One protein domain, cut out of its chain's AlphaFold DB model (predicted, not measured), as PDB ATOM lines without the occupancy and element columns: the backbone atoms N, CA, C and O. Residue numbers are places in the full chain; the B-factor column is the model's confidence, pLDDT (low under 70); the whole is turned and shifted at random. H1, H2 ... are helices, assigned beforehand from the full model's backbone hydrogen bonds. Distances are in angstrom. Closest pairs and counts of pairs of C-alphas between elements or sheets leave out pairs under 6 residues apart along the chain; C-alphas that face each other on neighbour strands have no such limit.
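What this domain is: This is residues 985 to 1118 of the 1276 residues of an uncharacterized protein of Globisporangium ultimum (strain ATCC 200006 / CBS 805.95 / DAOM BR144) (UniProt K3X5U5). Three long helices make an elongated core: H6 runs between H2 and H4, side by side with H2 and crossing H4 at a slant. Short H1 folds against H2 as a helical hairpin, H8 packs on H4, H3 and H7 pack together near one end, and H5 sits at the other. The printed part has 134 residues with eight named helices, H1 to H8 in order, and no named strand: the class is all helix. It is compact, with a radius of gyration of the C-alphas of 15.3 A and spans of 51 by 29 by 21 A.

Where its parts are: H1, residues 985 to 991, begins at C-alpha 985 (179.581, 205.450, 221.906). H2 is residues 998 to 1015, 26.2 A long, and H3 residues 1026 to 1033. H4, residues 1036 to 1054, measures 27.0 A; H5 is residues 1060 to 1066. H6, residues 1076 to 1094, measures 27.1 A. H7 is residues 1097 to 1105; H8, residues 1108 to 1114, ends at C-alpha 1114 (157.074, 194.935, 237.583).

How they stand to each other: H4 is the hub. It touches H6, closest C-alphas Leu 1047 and Tyr 1083 at 6.6 A, opposite ways at 36 degrees, only just steep. It only just touches H8, with 3 pairs of C-alphas within 8 A, closest Ile 1041 and Leu 1108 at 6.2 A, and H5, also with 3 pairs, closest Ile 1050 and Val 1063 at 6.8 A. H6 touches H2, closest C-alphas Glu 1009 and Leu 1089 at 4.9 A, the same way at a shallow 19 degrees. H3 touches H7, closest C-alphas Ile 1028 and Gly 1099 at 5.9 A. Every O i to N i+4 pair is within hydrogen-bond range in H1, H2, H3, H4, H6, H7 and H8; H5 has 1 of 3, and 0 of 4 O i to N i+3 pairs.

The domain as a whole: The C-alphas farthest apart are those of Ser 1020 and Ser 1059, 50.9 A. The printed part has no cut and no long link. Mean pLDDT of the printed part is 78.6; residues 995 to 996, 1016 to 1025 and 1057 to 1075 are under 70.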
ATOM      1  N   VAL A 985     180.700 206.153 221.265       87.12
ATOM      2  CA  VAL A 985     179.581 205.450 221.906       87.12
ATOM      3  C   VAL A 985     179.897 205.087 223.350       87.12
ATOM      4  O   VAL A 985     179.033 205.266 224.197       87.12
ATOM      5  N   ASP A 986     181.127 204.690 223.676       87.88
ATOM      6  CA  ASP A 986     181.512 204.434 225.071       87.88
ATOM      7  C   ASP A 986     181.356 205.671 225.963       87.88
ATOM      8  O   ASP A 986     180.856 205.582 227.089       87.88
ATOM      9  N   LEU A 987     181.765 206.838 225.454       88.12
ATOM     10  CA  LEU A 987     181.608 208.114 226.150       88.12
ATOM     11  C   LEU A 987     180.135 208.532 226.245       88.12
ATOM     12  O   LEU A 987     179.717 208.976 227.312       88.12
ATOM     13  N   ILE A 988     179.350 208.360 225.174       90.75
ATOM     14  CA  ILE A 988     177.907 208.655 225.164       90.75
ATOM     15  C   ILE A 988     177.166 207.748 226.154       90.75
ATOM     16  O   ILE A 988     176.364 208.231 226.947       90.75
ATOM     17  N   CYS A 989     177.448 206.443 226.162       89.31
ATOM     18  CA  CYS A 989     176.836 205.492 227.088       89.31
ATOM     19  C   CYS A 989     177.204 205.789 228.542       89.31
ATOM     20  O   CYS A 989     176.362 205.631 229.428       89.31
ATOM     21  N   ARG A 990     178.437 206.243 228.794       87.44
ATOM     22  CA  ARG A 990     178.856 206.697 230.120       87.44
ATOM     23  C   ARG A 990     178.077 207.931 230.565       87.44
ATOM     24  O   ARG A 990     177.578 207.939 231.681       87.44
ATOM     25  N   ASP A 991     177.930 208.937 229.709       87.94
ATOM     26  CA  ASP A 991     177.180 210.154 230.047       87.94
ATOM     27  C   ASP A 991     175.670 209.909 230.168       87.94
ATOM     28  O   ASP A 991     175.023 210.519 231.012       87.94
ATOM     29  N   ALA A 992     175.118 208.963 229.401       87.19
ATOM     30  CA  ALA A 992     173.739 208.497 229.543       87.19
ATOM     31  C   ALA A 992     173.482 207.739 230.862       87.19
ATOM     32  O   ALA A 992     172.326 207.557 231.241       87.19
ATOM     33  N   SER A 993     174.544 207.274 231.534       83.25
ATOM     34  CA  SER A 993     174.478 206.476 232.767       83.25
ATOM     35  C   SER A 993     174.844 207.271 234.027       83.25
ATOM     36  O   SER A 993     174.172 207.150 235.045       83.25
ATOM     37  N   ASP A 994     175.899 208.090 233.948       75.69
ATOM     38  CA  ASP A 994     176.538 208.806 235.066       75.69
ATOM     39  C   ASP A 994     176.355 210.344 234.970       75.69
ATOM     40  O   ASP A 994     177.197 211.113 235.453       75.69
ATOM     41  N   GLY A 995     175.318 210.823 234.275       66.00
ATOM     42  CA  GLY A 995     175.085 212.256 234.065       66.00
ATOM     43  C   GLY A 995     174.612 212.987 235.330       66.00
ATOM     44  O   GLY A 995     173.671 212.547 235.984       66.00
ATOM     45  N   ASP A 996     175.221 214.141 235.647       66.25
ATOM     46  CA  ASP A 996     174.767 215.028 236.741       66.25
ATOM     47  C   ASP A 996     173.489 215.806 236.369       66.25
ATOM     48  O   ASP A 996     172.795 216.308 237.249       66.25
ATOM     49  N   ASP A 997     173.190 215.931 235.072       75.00
ATOM     50  CA  ASP A 997     172.043 216.673 234.544       75.00
ATOM     51  C   ASP A 997     171.130 215.738 233.725       75.00
ATOM     52  O   ASP A 997     171.593 215.114 232.762       75.00
ATOM     53  N   PRO A 998     169.834 215.623 234.056       76.81
ATOM     54  CA  PRO A 998     168.900 214.764 233.330       76.81
ATOM     55  C   PRO A 998     168.691 215.155 231.860       76.81
ATOM     56  O   PRO A 998     168.442 214.276 231.032       76.81
ATOM     57  N   LEU A 999     168.841 216.434 231.498       78.75
ATOM     58  CA  LEU A 999     168.767 216.858 230.098       78.75
ATOM     59  C   LEU A 999     169.954 216.299 229.299       78.75
ATOM     60  O   LEU A 999     169.761 215.764 228.204       78.75
ATOM     61  N   SER A1000     171.166 216.352 229.865       83.00
ATOM     62  CA  SER A1000     172.353 215.742 229.253       83.00
ATOM     63  C   SER A1000     172.190 214.238 229.002       83.00
ATOM     64  O   SER A1000     172.528 213.758 227.917       83.00
ATOM     65  N   MET A1001     171.574 213.516 229.946       86.38
ATOM     66  CA  MET A1001     171.261 212.092 229.797       86.38
ATOM     67  C   MET A1001     170.243 211.849 228.678       86.38
ATOM     68  O   MET A1001     170.474 211.005 227.813       86.38
ATOM     69  N   ALA A1002     169.145 212.611 228.641       86.69
ATOM     70  CA  ALA A1002     168.122 212.483 227.601       86.69
ATOM     71  C   ALA A1002     168.687 212.725 226.187       86.69
ATOM     72  O   ALA A1002     168.379 211.981 225.250       86.69
ATOM     73  N   LEU A1003     169.553 213.732 226.030       89.25
ATOM     74  CA  LEU A1003     170.210 214.039 224.757       89.25
ATOM     75  C   LEU A1003     171.227 212.963 224.357       89.25
ATOM     76  O   LEU A1003     171.283 212.598 223.183       89.25
ATOM     77  N   ALA A1004     171.970 212.399 225.314       91.69
ATOM     78  CA  ALA A1004     172.858 211.263 225.066       91.69
ATOM     79  C   ALA A1004     172.077 210.030 224.570       91.69
ATOM     80  O   ALA A1004     172.460 209.414 223.576       91.69
ATOM     81  N   ILE A1005     170.941 209.708 225.201       91.69
ATOM     82  CA  ILE A1005     170.068 208.592 224.794       91.69
ATOM     83  C   ILE A1005     169.484 208.833 223.397       91.69
ATOM     84  O   ILE A1005     169.491 207.929 222.565       91.69
ATOM     85  N   SER A1006     169.038 210.059 223.117       91.12
ATOM     86  CA  SER A1006     168.506 210.443 221.804       91.12
ATOM     87  C   SER A1006     169.574 210.339 220.707       91.12
ATOM     88  O   SER A1006     169.286 209.893 219.597       91.12
ATOM     89  N   ALA A1007     170.829 210.686 221.016       91.38
ATOM     90  CA  ALA A1007     171.950 210.476 220.105       91.38
ATOM     91  C   ALA A1007     172.218 208.982 219.863       91.38
ATOM     92  O   ALA A1007     172.398 208.592 218.712       91.38
ATOM     93  N   LEU A1008     172.185 208.130 220.899       90.50
ATOM     94  CA  LEU A1008     172.314 206.675 220.728       90.50
ATOM     95  C   LEU A1008     171.202 206.106 219.843       90.50
ATOM     96  O   LEU A1008     171.487 205.313 218.950       90.50
ATOM     97  N   GLU A1009     169.953 206.527 220.052       89.12
ATOM     98  CA  GLU A1009     168.821 206.105 219.226       89.12
ATOM     99  C   GLU A1009     169.035 206.485 217.755       89.12
ATOM    100  O   GLU A1009     168.890 205.638 216.869       89.12
ATOM    101  N   ALA A1010     169.436 207.733 217.496       87.50
ATOM    102  CA  ALA A1010     169.722 208.209 216.149       87.50
ATOM    103  C   ALA A1010     170.850 207.394 215.488       87.50
ATOM    104  O   ALA A1010     170.702 206.972 214.339       87.50
ATOM    105  N   ILE A1011     171.938 207.102 216.211       86.06
ATOM    106  CA  ILE A1011     173.066 206.309 215.697       86.06
ATOM    107  C   ILE A1011     172.623 204.870 215.368       86.06
ATOM    108  O   ILE A1011     172.922 204.382 214.277       86.06
ATOM    109  N   VAL A1012     171.875 204.207 216.261       84.00
ATOM    110  CA  VAL A1012     171.347 202.847 216.022       84.00
ATOM    111  C   VAL A1012     170.429 202.837 214.800       84.00
ATOM    112  O   VAL A1012     170.522 201.953 213.951       84.00
ATOM    113  N   SER A1013     169.578 203.859 214.657       80.62
ATOM    114  CA  SER A1013     168.656 203.952 213.525       80.62
ATOM    115  C   SER A1013     169.339 204.094 212.166       80.62
ATOM    116  O   SER A1013     168.797 203.635 211.159       80.62
ATOM    117  N   PHE A1014     170.529 204.690 212.146       77.44
ATOM    118  CA  PHE A1014     171.319 204.878 210.940       77.44
ATOM    119  C   PHE A1014     172.062 203.598 210.515       77.44
ATOM    120  O   PHE A1014     172.096 203.288 209.324       77.44
ATOM    121  N   GLU A1015     172.613 202.820 211.459       71.50
ATOM    122  CA  GLU A1015     173.364 201.583 211.155       71.50
ATOM    123  C   GLU A1015     172.459 200.478 210.570       71.50
ATOM    124  O   GLU A1015     172.827 199.840 209.579       71.50
ATOM    125  N   ASP A1016     171.242 200.314 211.104       60.72
ATOM    126  CA  ASP A1016     170.262 199.306 210.651       60.72
ATOM    127  C   ASP A1016     169.786 199.518 209.198       60.72
ATOM    128  O   ASP A1016     169.261 198.604 208.561       60.72
ATOM    129  N   GLY A1017     169.962 200.725 208.654       54.56
ATOM    130  CA  GLY A1017     169.559 201.090 207.299       54.56
ATOM    131  C   GLY A1017     170.516 200.668 206.183       54.56
ATOM    132  O   GLY A1017     170.117 200.609 205.020       54.56
ATOM    133  N   GLY A1018     171.791 200.433 206.508       49.38
ATOM    134  CA  GLY A1018     172.880 200.425 205.524       49.38
ATOM    135  C   GLY A1018     173.329 199.053 205.015       49.38
ATOM    136  O   GLY A1018     174.011 198.978 203.986       49.38
ATOM    137  N   ALA A1019     172.968 197.957 205.680       42.38
ATOM    138  CA  ALA A1019     173.512 196.636 205.376       42.38
ATOM    139  C   ALA A1019     172.412 195.602 205.125       42.38
ATOM    140  O   ALA A1019     171.415 195.523 205.836       42.38
ATOM    141  N   SER A1020     172.620 194.780 204.093       44.44
ATOM    142  CA  SER A1020     171.876 193.538 203.888       44.44
ATOM    143  C   SER A1020     171.794 192.760 205.200       44.44
ATOM    144  O   SER A1020     172.785 192.673 205.919       44.44
ATOM    145  N   SER A1021     170.626 192.183 205.457       46.25
ATOM    146  CA  SER A1021     170.139 191.471 206.649       46.25
ATOM    147  C   SER A1021     170.992 190.308 207.210       46.25
ATOM    148  O   SER A1021     170.470 189.466 207.940       46.25
ATOM    149  N   SER A1022     172.282 190.226 206.884       44.56
ATOM    150  CA  SER A1022     173.195 189.124 207.195       44.56
ATOM    151  C   SER A1022     174.464 189.514 207.969       44.56
ATOM    152  O   SER A1022     175.197 188.613 208.372       44.56
ATOM    153  N   SER A1023     174.739 190.798 208.220       51.38
ATOM    154  CA  SER A1023     175.855 191.243 209.077       51.38
ATOM    155  C   SER A1023     175.321 191.864 210.371       51.38
ATOM    156  O   SER A1023     174.660 192.897 210.318       51.38
ATOM    157  N   SER A1024     175.577 191.216 211.513       55.56
ATOM    158  CA  SER A1024     175.223 191.697 212.858       55.56
ATOM    159  C   SER A1024     175.672 193.149 213.071       55.56
ATOM    160  O   SER A1024     176.821 193.477 212.780       55.56
ATOM    161  N   SER A1025     174.777 194.013 213.570       64.50
ATOM    162  CA  SER A1025     175.100 195.413 213.910       64.50
ATOM    163  C   SER A1025     176.250 195.456 214.919       64.50
ATOM    164  O   SER A1025     176.195 194.818 215.975       64.50
ATOM    165  N   THR A1026     177.281 196.242 214.608       71.56
ATOM    166  CA  THR A1026     178.483 196.366 215.441       71.56
ATOM    167  C   THR A1026     178.134 197.052 216.765       71.56
ATOM    168  O   THR A1026     178.640 196.680 217.824       71.56
ATOM    169  N   LEU A1027     177.202 198.008 216.759       76.94
ATOM    170  CA  LEU A1027     176.793 198.724 217.970       76.94
ATOM    171  C   LEU A1027     176.007 197.862 218.949       76.94
ATOM    172  O   LEU A1027     176.255 197.919 220.153       76.94
ATOM    173  N   ILE A1028     175.099 197.026 218.445       80.69
ATOM    174  CA  ILE A1028     174.337 196.104 219.292       80.69
ATOM    175  C   ILE A1028     175.283 195.107 219.975       80.69
ATOM    176  O   ILE A1028     175.091 194.785 221.151       80.69
ATOM    177  N   THR A1029     176.349 194.673 219.290       80.50
ATOM    178  CA  THR A1029     177.385 193.840 219.920       80.50
ATOM    179  C   THR A1029     178.138 194.582 221.028       80.50
ATOM    180  O   THR A1029     178.268 194.037 222.121       80.50
ATOM    181  N   ILE A1030     178.507 195.856 220.829       82.06
ATOM    182  CA  ILE A1030     179.157 196.695 221.857       82.06
ATOM    183  C   ILE A1030     178.254 196.870 223.087       82.06
ATOM    184  O   ILE A1030     178.695 196.690 224.223       82.06
ATOM    185  N   PHE A1031     176.974 197.175 222.868       85.56
ATOM    186  CA  PHE A1031     175.961 197.302 223.918       85.56
ATOM    187  C   PHE A1031     175.808 196.031 224.760       85.56
ATOM    188  O   PHE A1031     175.599 196.121 225.976       85.56
ATOM    189  N   ARG A1032     175.926 194.861 224.122       82.62
ATOM    190  CA  ARG A1032     175.853 193.552 224.777       82.62
ATOM    191  C   ARG A1032     177.137 193.213 225.532       82.62
ATOM    192  O   ARG A1032     177.064 192.900 226.716       82.62
ATOM    193  N   GLU A1033     178.296 193.287 224.879       82.56
ATOM    194  CA  GLU A1033     179.592 192.886 225.451       82.56
ATOM    195  C   GLU A1033     180.013 193.758 226.637       82.56
ATOM    196  O   GLU A1033     180.585 193.258 227.604       82.56
ATOM    197  N   ARG A1034     179.696 195.057 226.591       84.94
ATOM    198  CA  ARG A1034     180.064 196.020 227.641       84.94
ATOM    199  C   ARG A1034     179.000 196.191 228.724       84.94
ATOM    200  O   ARG A1034     179.217 196.925 229.683       84.94
ATOM    201  N   GLY A1035     177.851 195.525 228.591       85.75
ATOM    202  CA  GLY A1035     176.792 195.522 229.603       85.75
ATOM    203  C   GLY A1035     175.989 196.824 229.730       85.75
ATOM    204  O   GLY A1035     175.259 196.982 230.711       85.75
ATOM    205  N   TYR A1036     176.063 197.741 228.758       89.25
ATOM    206  CA  TYR A1036     175.338 199.018 228.807       89.25
ATOM    207  C   TYR A1036     173.816 198.833 228.859       89.25
ATOM    208  O   TYR A1036     173.146 199.496 229.646       89.25
ATOM    209  N   LEU A1037     173.264 197.878 228.099       88.19
ATOM    210  CA  LEU A1037     171.818 197.606 228.104       88.19
ATOM    211  C   LEU A1037     171.311 197.155 229.476       88.19
ATOM    212  O   LEU A1037     170.234 197.572 229.894       88.19
ATOM    213  N   LEU A1038     172.089 196.346 230.201       88.81
ATOM    214  CA  LEU A1038     171.732 195.918 231.555       88.81
ATOM    215  C   LEU A1038     171.647 197.124 232.501       88.81
ATOM    216  O   LEU A1038     170.714 197.228 233.298       88.81
ATOM    217  N   HIS A1039     172.599 198.050 232.382       88.12
ATOM    218  CA  HIS A1039     172.621 199.267 233.181       88.12
ATOM    219  C   HIS A1039     171.454 200.207 232.834       88.12
ATOM    220  O   HIS A1039     170.737 200.644 233.733       88.12
ATOM    221  N   PHE A1040     171.176 200.423 231.543       91.31
ATOM    222  CA  PHE A1040     170.029 201.212 231.077       91.31
ATOM    223  C   PHE A1040     168.688 200.636 231.541       91.31
ATOM    224  O   PHE A1040     167.807 201.389 231.948       91.31
ATOM    225  N   ILE A1041     168.526 199.308 231.552       91.00
ATOM    226  CA  ILE A1041     167.332 198.646 232.104       91.00
ATOM    227  C   ILE A1041     167.206 198.913 233.616       91.00
ATOM    228  O   ILE A1041     166.098 199.110 234.122       91.00
ATOM    229  N   GLY A1042     168.329 198.966 234.339       87.75
ATOM    230  CA  GLY A1042     168.380 199.356 235.749       87.75
ATOM    231  C   GLY A1042     167.922 200.799 235.988       87.75
ATOM    232  O   GLY A1042     167.048 201.024 236.826       87.75
ATOM    233  N   ILE A1043     168.444 201.757 235.216       87.56
ATOM    234  CA  ILE A1043     168.029 203.171 235.274       87.56
ATOM    235  C   ILE A1043     166.542 203.295 234.931       87.56
ATOM    236  O   ILE A1043     165.776 203.897 235.684       87.56
ATOM    237  N   PHE A1044     166.097 202.643 233.857       89.31
ATOM    238  CA  PHE A1044     164.697 202.628 233.449       89.31
ATOM    239  C   PHE A1044     163.765 202.124 234.562       89.31
ATOM    240  O   PHE A1044     162.724 202.727 234.813       89.31
ATOM    241  N   ARG A1045     164.158 201.076 235.303       89.56
ATOM    242  CA  ARG A1045     163.408 200.607 236.481       89.56
ATOM    243  C   ARG A1045     163.262 201.705 237.538       89.56
ATOM    244  O   ARG A1045     162.161 201.901 238.046       89.56
ATOM    245  N   THR A1046     164.344 202.417 237.857       85.75
ATOM    246  CA  THR A1046     164.292 203.510 238.843       85.75
ATOM    247  C   THR A1046     163.395 204.660 238.383       85.75
ATOM    248  O   THR A1046     162.611 205.167 239.183       85.75
ATOM    249  N   LEU A1047     163.415 205.003 237.088       85.06
ATOM    250  CA  LEU A1047     162.518 206.006 236.503       85.06
ATOM    251  C   LEU A1047     161.046 205.585 236.616       85.06
ATOM    252  O   LEU A1047     160.211 206.402 236.995       85.06
ATOM    253  N   CYS A1048     160.729 204.308 236.374       85.75
ATOM    254  CA  CYS A1048     159.379 203.771 236.576       85.75
ATOM    255  C   CYS A1048     158.907 203.897 238.032       85.75
ATOM    256  O   CYS A1048     157.735 204.184 238.278       85.75
ATOM    257  N   ASP A1049     159.789 203.665 239.007       84.06
ATOM    258  CA  ASP A1049     159.443 203.763 240.428       84.06
ATOM    259  C   ASP A1049     159.225 205.222 240.867       84.06
ATOM    260  O   ASP A1049     158.284 205.503 241.619       84.06
ATOM    261  N   ILE A1050     160.038 206.149 240.345       80.50
ATOM    262  CA  ILE A1050     159.923 207.593 240.591       80.50
ATOM    263  C   ILE A1050     158.647 208.149 239.959       80.50
ATOM    264  O   ILE A1050     157.836 208.737 240.674       80.50
ATOM    265  N   ASP A1051     158.396 207.896 238.673       81.06
ATOM    266  CA  ASP A1051     157.175 208.331 237.977       81.06
ATOM    267  C   ASP A1051     155.910 207.795 238.679       81.06
ATOM    268  O   ASP A1051     154.960 208.532 238.939       81.06
ATOM    269  N   ALA A1052     155.938 206.539 239.140       80.94
ATOM    270  CA  ALA A1052     154.840 205.965 239.916       80.94
ATOM    271  C   ALA A1052     154.632 206.629 241.290       80.94
ATOM    272  O   ALA A1052     153.526 206.586 241.831       80.94
ATOM    273  N   SER A1053     155.687 207.161 241.914       77.19
ATOM    274  CA  SER A1053     155.590 207.882 243.189       77.19
ATOM    275  C   SER A1053     155.044 209.303 243.011       77.19
ATOM    276  O   SER A1053     154.229 209.738 243.826       77.19
ATOM    277  N   LEU A1054     155.398 209.966 241.905       74.75
ATOM    278  CA  LEU A1054     154.886 211.283 241.525       74.75
ATOM    279  C   LEU A1054     153.391 211.222 241.185       74.75
ATOM    280  O   LEU A1054     152.615 212.019 241.705       74.75
ATOM    281  N   ASP A1055     152.956 210.201 240.437       72.75
ATOM    282  CA  ASP A1055     151.533 209.944 240.156       72.75
ATOM    283  C   ASP A1055     150.699 209.703 241.435       72.75
ATOM    284  O   ASP A1055     149.480 209.890 241.437       72.75
ATOM    285  N   ARG A1056     151.338 209.291 242.542       72.81
ATOM    286  CA  ARG A1056     150.703 209.081 243.856       72.81
ATOM    287  C   ARG A1056     150.689 210.330 244.750       72.81
ATOM    288  O   ARG A1056     150.258 210.231 245.896       72.81
ATOM    289  N   GLY A1057     151.121 211.486 244.242       63.97
ATOM    290  CA  GLY A1057     151.090 212.763 244.963       63.97
ATOM    291  C   GLY A1057     152.225 212.958 245.973       63.97
ATOM    292  O   GLY A1057     152.091 213.787 246.870       63.97
ATOM    293  N   ALA A1058     153.320 212.197 245.862       64.06
ATOM    294  CA  ALA A1058     154.506 212.401 246.692       64.06
ATOM    295  C   ALA A1058     155.213 213.721 246.335       64.06
ATOM    296  O   ALA A1058     155.270 214.105 245.164       64.06
ATOM    297  N   SER A1059     155.774 214.403 247.341       58.78
ATOM    298  CA  SER A1059     156.596 215.592 247.108       58.78
ATOM    299  C   SER A1059     157.898 215.192 246.397       58.78
ATOM    300  O   SER A1059     158.493 214.152 246.692       58.78
ATOM    301  N   PHE A1060     158.347 216.009 245.442       58.44
ATOM    302  CA  PHE A1060     159.530 215.710 244.631       58.44
ATOM    303  C   PHE A1060     160.821 215.589 245.482       58.44
ATOM    304  O   PHE A1060     161.699 214.766 245.202       58.44
ATOM    305  N   GLU A1061     160.915 216.354 246.574       56.94
ATOM    306  CA  GLU A1061     162.058 216.337 247.501       56.94
ATOM    307  C   GLU A1061     162.151 215.060 248.351       56.94
ATOM    308  O   GLU A1061     163.252 214.639 248.714       56.94
ATOM    309  N   ASP A1062     161.025 214.415 248.668       57.53
ATOM    310  CA  ASP A1062     161.019 213.184 249.473       57.53
ATOM    311  C   ASP A1062     161.419 211.950 248.643       57.53
ATOM    312  O   ASP A1062     162.055 211.015 249.143       57.53
ATOM    313  N   VAL A1063     161.095 211.960 247.348       59.72
ATOM    314  CA  VAL A1063     161.381 210.863 246.408       59.72
ATOM    315  C   VAL A1063     162.863 210.827 246.010       59.72
ATOM    316  O   VAL A1063     163.459 209.753 245.910       59.72
ATOM    317  N   THR A1064     163.497 211.989 245.845       57.53
ATOM    318  CA  THR A1064     164.915 212.090 245.451       57.53
ATOM    319  C   THR A1064     165.887 211.760 246.588       57.53
ATOM    320  O   THR A1064     166.948 211.192 246.344       57.53
ATOM    321  N   LYS A1065     165.518 211.996 247.856       56.19
ATOM    322  CA  LYS A1065     166.343 211.609 249.023       56.19
ATOM    323  C   LYS A1065     166.476 210.093 249.206       56.19
ATOM    324  O   LYS A1065     167.455 209.628 249.788       56.19
ATOM    325  N   THR A1066     165.499 209.316 248.737       51.41
ATOM    326  CA  THR A1066     165.469 207.852 248.898       51.41
ATOM    327  C   THR A1066     166.145 207.097 247.752       51.41
ATOM    328  O   THR A1066     166.494 205.927 247.916       51.41
ATOM    329  N   THR A1067     166.411 207.752 246.618       56.38
ATOM    330  CA  THR A1067     167.006 207.130 245.427       56.38
ATOM    331  C   THR A1067     168.372 207.743 245.096       56.38
ATOM    332  O   THR A1067     168.479 208.786 244.472       56.38
ATOM    333  N   ARG A1068     169.459 207.049 245.471       52.59
ATOM    334  CA  ARG A1068     170.865 207.449 245.204       52.59
ATOM    335  C   ARG A1068     171.270 207.503 243.716       52.59
ATOM    336  O   ARG A1068     172.422 207.812 243.437       52.59
ATOM    337  N   ALA A1069     170.384 207.130 242.793       53.53
ATOM    338  CA  ALA A1069     170.717 206.887 241.387       53.53
ATOM    339  C   ALA A1069     170.518 208.103 240.468       53.53
ATOM    340  O   ALA A1069     171.017 208.079 239.351       53.53
ATOM    341  N   LEU A1070     169.800 209.143 240.908       59.16
ATOM    342  CA  LEU A1070     169.505 210.322 240.090       59.16
ATOM    343  C   LEU A1070     169.975 211.613 240.788       59.16
ATOM    344  O   LEU A1070     169.883 211.703 242.016       59.16
ATOM    345  N   PRO A1071     170.482 212.606 240.036       58.22
ATOM    346  CA  PRO A1071     170.928 213.891 240.581       58.22
ATOM    347  C   PRO A1071     169.808 214.685 241.276       58.22
ATOM    348  O   PRO A1071     168.627 214.531 240.966       58.22
ATOM    349  N   ALA A1072     170.169 215.569 242.211       51.31
ATOM    350  CA  ALA A1072     169.214 216.430 242.915       51.31
ATOM    351  C   ALA A1072     168.730 217.593 242.020       51.31
ATOM    352  O   ALA A1072     169.551 218.259 241.398       51.31
ATOM    353  N   GLY A1073     167.416 217.873 241.999       55.22
ATOM    354  CA  GLY A1073     166.836 219.059 241.332       55.22
ATOM    355  C   GLY A1073     166.043 218.821 240.037       55.22
ATOM    356  O   GLY A1073     165.787 219.771 239.306       55.22
ATOM    357  N   ILE A1074     165.658 217.579 239.737       62.41
ATOM    358  CA  ILE A1074     164.916 217.224 238.512       62.41
ATOM    359  C   ILE A1074     163.443 217.684 238.620       62.41
ATOM    360  O   ILE A1074     162.882 217.761 239.703       62.41
ATOM    361  N   ASP A1075     162.782 217.999 237.512       68.00
ATOM    362  CA  ASP A1075     161.337 218.236 237.460       68.00
ATOM    363  C   ASP A1075     160.592 217.002 236.911       68.00
ATOM    364  O   ASP A1075     161.143 216.147 236.213       68.00
ATOM    365  N   ALA A1076     159.298 216.880 237.212       70.56
ATOM    366  CA  ALA A1076     158.496 215.743 236.747       70.56
ATOM    367  C   ALA A1076     158.458 215.628 235.207       70.56
ATOM    368  O   ALA A1076     158.329 214.528 234.668       70.56
ATOM    369  N   ALA A1077     158.597 216.751 234.492       77.12
ATOM    370  CA  ALA A1077     158.626 216.773 233.035       77.12
ATOM    371  C   ALA A1077     159.890 216.107 232.471       77.12
ATOM    372  O   ALA A1077     159.768 215.290 231.556       77.12
ATOM    373  N   THR A1078     161.074 216.378 233.037       78.50
ATOM    374  CA  THR A1078     162.330 215.789 232.545       78.50
ATOM    375  C   THR A1078     162.448 214.299 232.878       78.50
ATOM    376  O   THR A1078     162.985 213.522 232.090       78.50
ATOM    377  N   VAL A1079     161.872 213.839 233.996       78.56
ATOM    378  CA  VAL A1079     161.734 212.389 234.256       78.56
ATOM    379  C   VAL A1079     160.899 211.723 233.157       78.56
ATOM    380  O   VAL A1079     161.269 210.663 232.647       78.56
ATOM    381  N   GLY A1080     159.798 212.366 232.755       80.31
ATOM    382  CA  GLY A1080     158.937 211.897 231.673       80.31
ATOM    383  C   GLY A1080     159.639 211.840 230.313       80.31
ATOM    384  O   GLY A1080     159.470 210.857 229.595       80.31
ATOM    385  N   THR A1081     160.453 212.842 229.962       84.25
ATOM    386  CA  THR A1081     161.204 212.835 228.694       84.25
ATOM    387  C   THR A1081     162.289 211.761 228.680       84.25
ATOM    388  O   THR A1081     162.388 211.025 227.703       84.25
ATOM    389  N   MET A1082     163.047 211.583 229.770       85.75
ATOM    390  CA  MET A1082     164.029 210.494 229.877       85.75
ATOM    391  C   MET A1082     163.374 209.117 229.729       85.75
ATOM    392  O   MET A1082     163.885 208.256 229.013       85.75
ATOM    393  N   TYR A1083     162.225 208.917 230.379       86.56
ATOM    394  CA  TYR A1083     161.440 207.692 230.259       86.56
ATOM    395  C   TYR A1083     161.049 207.398 228.801       86.56
ATOM    396  O   TYR A1083     161.173 206.260 228.341       86.56
ATOM    397  N   GLU A1084     160.628 208.419 228.052       88.62
ATOM    398  CA  GLU A1084     160.305 208.297 226.628       88.62
ATOM    399  C   GLU A1084     161.532 207.991 225.765       88.62
ATOM    400  O   GLU A1084     161.465 207.086 224.932       88.62
ATOM    401  N   CYS A1085     162.657 208.674 225.996       90.56
ATOM    402  CA  CYS A1085     163.914 208.425 225.286       90.56
ATOM    403  C   CYS A1085     164.388 206.973 225.465       90.56
ATOM    404  O   CYS A1085     164.740 206.316 224.487       90.56
ATOM    405  N   PHE A1086     164.345 206.427 226.688       91.31
ATOM    406  CA  PHE A1086     164.709 205.025 226.931       91.31
ATOM    407  C   PHE A1086     163.770 204.046 226.223       91.31
ATOM    408  O   PHE A1086     164.234 203.077 225.624       91.31
ATOM    409  N   LEU A1087     162.456 204.290 226.255       90.69
ATOM    410  CA  LEU A1087     161.495 203.448 225.539       90.69
ATOM    411  C   LEU A1087     161.711 203.480 224.027       90.69
ATOM    412  O   LEU A1087     161.597 202.436 223.385       90.69
ATOM    413  N   SER A1088     162.028 204.649 223.472       91.06
ATOM    414  CA  SER A1088     162.312 204.805 222.047       91.06
ATOM    415  C   SER A1088     163.597 204.071 221.654       91.06
ATOM    416  O   SER A1088     163.576 203.248 220.736       91.06
ATOM    417  N   LEU A1089     164.672 204.237 222.435       91.38
ATOM    418  CA  LEU A1089     165.921 203.495 222.258       91.38
ATOM    419  C   LEU A1089     165.694 201.977 222.329       91.38
ATOM    420  O   LEU A1089     166.138 201.249 221.442       91.38
ATOM    421  N   PHE A1090     164.983 201.478 223.346       93.12
ATOM    422  CA  PHE A1090     164.693 200.046 223.466       93.12
ATOM    423  C   PHE A1090     163.831 199.532 222.315       93.12
ATOM    424  O   PHE A1090     164.075 198.429 221.831       93.12
ATOM    425  N   ALA A1091     162.846 200.311 221.857       90.00
ATOM    426  CA  ALA A1091     162.022 199.936 220.712       90.00
ATOM    427  C   ALA A1091     162.871 199.823 219.445       90.00
ATOM    428  O   ALA A1091     162.689 198.878 218.685       90.00
ATOM    429  N   LYS A1092     163.839 200.728 219.265       87.44
ATOM    430  CA  LYS A1092     164.754 200.685 218.127       87.44
ATOM    431  C   LYS A1092     165.726 199.507 218.199       87.44
ATOM    432  O   LYS A1092     165.873 198.790 217.220       87.44
ATOM    433  N   VAL A1093     166.317 199.236 219.364       88.50
ATOM    434  CA  VAL A1093     167.185 198.059 219.576       88.50
ATOM    435  C   VAL A1093     166.409 196.745 219.390       88.50
ATOM    436  O   VAL A1093     166.971 195.755 218.920       88.50
ATOM    437  N   ALA A1094     165.114 196.724 219.720       89.38
ATOM    438  CA  ALA A1094     164.245 195.563 219.547       89.38
ATOM    439  C   ALA A1094     163.910 195.237 218.080       89.38
ATOM    440  O   ALA A1094     163.484 194.112 217.823       89.38
ATOM    441  N   ASP A1095     164.109 196.155 217.124       85.62
ATOM    442  CA  ASP A1095     163.900 195.886 215.688       85.62
ATOM    443  C   ASP A1095     164.907 194.852 215.140       85.62
ATOM    444  O   ASP A1095     164.636 194.164 214.154       85.62
ATOM    445  N   SER A1096     166.066 194.708 215.791       84.19
ATOM    446  CA  SER A1096     167.099 193.733 215.437       84.19
ATOM    447  C   SER A1096     166.971 192.445 216.255       84.19
ATOM    448  O   SER A1096     166.650 192.468 217.445       84.19
ATOM    449  N   LYS A1097     167.287 191.296 215.641       84.94
ATOM    450  CA  LYS A1097     167.252 189.983 216.311       84.94
ATOM    451  C   LYS A1097     168.221 189.915 217.496       84.94
ATOM    452  O   LYS A1097     167.814 189.510 218.582       84.94
ATOM    453  N   ASP A1098     169.468 190.341 217.300       83.75
ATOM    454  CA  ASP A1098     170.509 190.303 218.338       83.75
ATOM    455  C   ASP A1098     170.195 191.286 219.480       83.75
ATOM    456  O   ASP A1098     170.395 190.972 220.656       83.75
ATOM    457  N   GLY A1099     169.621 192.446 219.145       86.06
ATOM    458  CA  GLY A1099     169.189 193.449 220.119       86.06
ATOM    459  C   GLY A1099     167.996 192.975 220.948       86.06
ATOM    460  O   GLY A1099     168.017 193.072 222.175       86.06
ATOM    461  N   ALA A1100     166.995 192.364 220.307       88.88
ATOM    462  CA  ALA A1100     165.858 191.761 220.994       88.88
ATOM    463  C   ALA A1100     166.291 190.648 221.965       88.88
ATOM    464  O   ALA A1100     165.772 190.578 223.081       88.88
ATOM    465  N   VAL A1101     167.269 189.809 221.589       89.12
ATOM    466  CA  VAL A1101     167.855 188.799 222.493       89.12
ATOM    467  C   VAL A1101     168.502 189.473 223.702       89.12
ATOM    468  O   VAL A1101     168.186 189.110 224.835       89.12
ATOM    469  N   ALA A1102     169.342 190.488 223.483       88.00
ATOM    470  CA  ALA A1102     170.041 191.189 224.556       88.00
ATOM    471  C   ALA A1102     169.082 191.879 225.548       88.00
ATOM    472  O   ALA A1102     169.296 191.809 226.758       88.00
ATOM    473  N   LEU A1103     167.992 192.493 225.072       91.75
ATOM    474  CA  LEU A1103     166.979 193.119 225.937       91.75
ATOM    475  C   LEU A1103     166.208 192.093 226.783       91.75
ATOM    476  O   LEU A1103     165.881 192.351 227.946       91.75
ATOM    477  N   VAL A1104     165.916 190.919 226.214       90.50
ATOM    478  CA  VAL A1104     165.200 189.831 226.900       90.50
ATOM    479  C   VAL A1104     166.096 189.157 227.940       90.50
ATOM    480  O   VAL A1104     165.647 188.921 229.066       90.50
ATOM    481  N   GLU A1105     167.361 188.889 227.601       87.62
ATOM    482  CA  GLU A1105     168.381 188.385 228.533       87.62
ATOM    483  C   GLU A1105     168.654 189.393 229.661       87.62
ATOM    484  O   GLU A1105     168.727 189.005 230.827       87.62
ATOM    485  N   GLY A1106     168.696 190.690 229.335       85.38
ATOM    486  CA  GLY A1106     168.828 191.795 230.291       85.38
ATOM    487  C   GLY A1106     167.615 192.000 231.209       85.38
ATOM    488  O   GLY A1106     167.678 192.794 232.144       85.38
ATOM    489  N   GLY A1107     166.511 191.279 230.986       89.69
ATOM    490  CA  GLY A1107     165.344 191.278 231.868       89.69
ATOM    491  C   GLY A1107     164.352 192.422 231.644       89.69
ATOM    492  O   GLY A1107     163.515 192.660 232.517       89.69
ATOM    493  N   LEU A1108     164.376 193.099 230.490       92.88
ATOM    494  CA  LEU A1108     163.486 194.231 230.199       92.88
ATOM    495  C   LEU A1108     161.998 193.873 230.351       92.88
ATOM    496  O   LEU A1108     161.248 194.604 230.995       92.88
ATOM    497  N   VAL A1109     161.556 192.724 229.825       89.88
ATOM    498  CA  VAL A1109     160.144 192.294 229.918       89.88
ATOM    499  C   VAL A1109     159.737 192.020 231.373       89.88
ATOM    500  O   VAL A1109     158.598 192.287 231.759       89.88
ATOM    501  N   ARG A1110     160.672 191.554 232.216       88.81
ATOM    502  CA  ARG A1110     160.439 191.406 233.662       88.81
ATOM    503  C   ARG A1110     160.271 192.773 234.324       88.81
ATOM    504  O   ARG A1110     159.293 192.955 235.045       88.81
ATOM    505  N   VAL A1111     161.137 193.742 234.016       89.69
ATOM    506  CA  VAL A1111     161.015 195.127 234.510       89.69
ATOM    507  C   VAL A1111     159.686 195.751 234.084       89.69
ATOM    508  O   VAL A1111     158.977 196.278 234.934       89.69
ATOM    509  N   LEU A1112     159.280 195.607 232.818       89.94
ATOM    510  CA  LEU A1112     157.974 196.075 232.329       89.94
ATOM    511  C   LEU A1112     156.801 195.395 233.047       89.94
ATOM    512  O   LEU A1112     155.773 196.023 233.286       89.94
ATOM    513  N   SER A1113     156.941 194.121 233.424       86.50
ATOM    514  CA  SER A1113     155.920 193.433 234.217       86.50
ATOM    515  C   SER A1113     155.856 193.949 235.654       86.50
ATOM    516  O   SER A1113     154.789 193.956 236.259       86.50
ATOM    517  N   GLU A1114     156.972 194.397 236.223       85.00
ATOM    518  CA  GLU A1114     157.074 194.935 237.583       85.00
ATOM    519  C   GLU A1114     156.817 196.441 237.687       85.00
ATOM    520  O   GLU A1114     156.567 196.924 238.794       85.00
ATOM    521  N   ALA A1115     156.797 197.144 236.555       84.56
ATOM    522  CA  ALA A1115     156.636 198.585 236.460       84.56
ATOM    523  C   ALA A1115     155.319 199.072 237.093       84.56
ATOM    524  O   ALA A1115     154.222 198.624 236.748       84.56
ATOM    525  N   ARG A1116     155.431 200.009 238.043       80.56
ATOM    526  CA  ARG A1116     154.302 200.555 238.822       80.56
ATOM    527  C   ARG A1116     153.705 201.837 238.239       80.56
ATOM    528  O   ARG A1116     152.701 202.308 238.766       80.56
ATOM    529  N   ASN A1117     154.325 202.397 237.205       83.25
ATOM    530  CA  ASN A1117     153.892 203.608 236.503       83.25
ATOM    531  C   ASN A1117     152.883 203.327 235.375       83.25
ATOM    532  O   ASN A1117     152.381 204.246 234.732       83.25
ATOM    533  N   LEU A1118     152.585 202.052 235.119       85.25
ATOM    534  CA  LEU A1118     151.611 201.643 234.120       85.25
ATOM    535  C   LEU A1118     150.183 202.054 234.517       85.25
ATOM    536  O   LEU A1118     149.794 201.876 235.676       85.25
TER     537      LEU A1118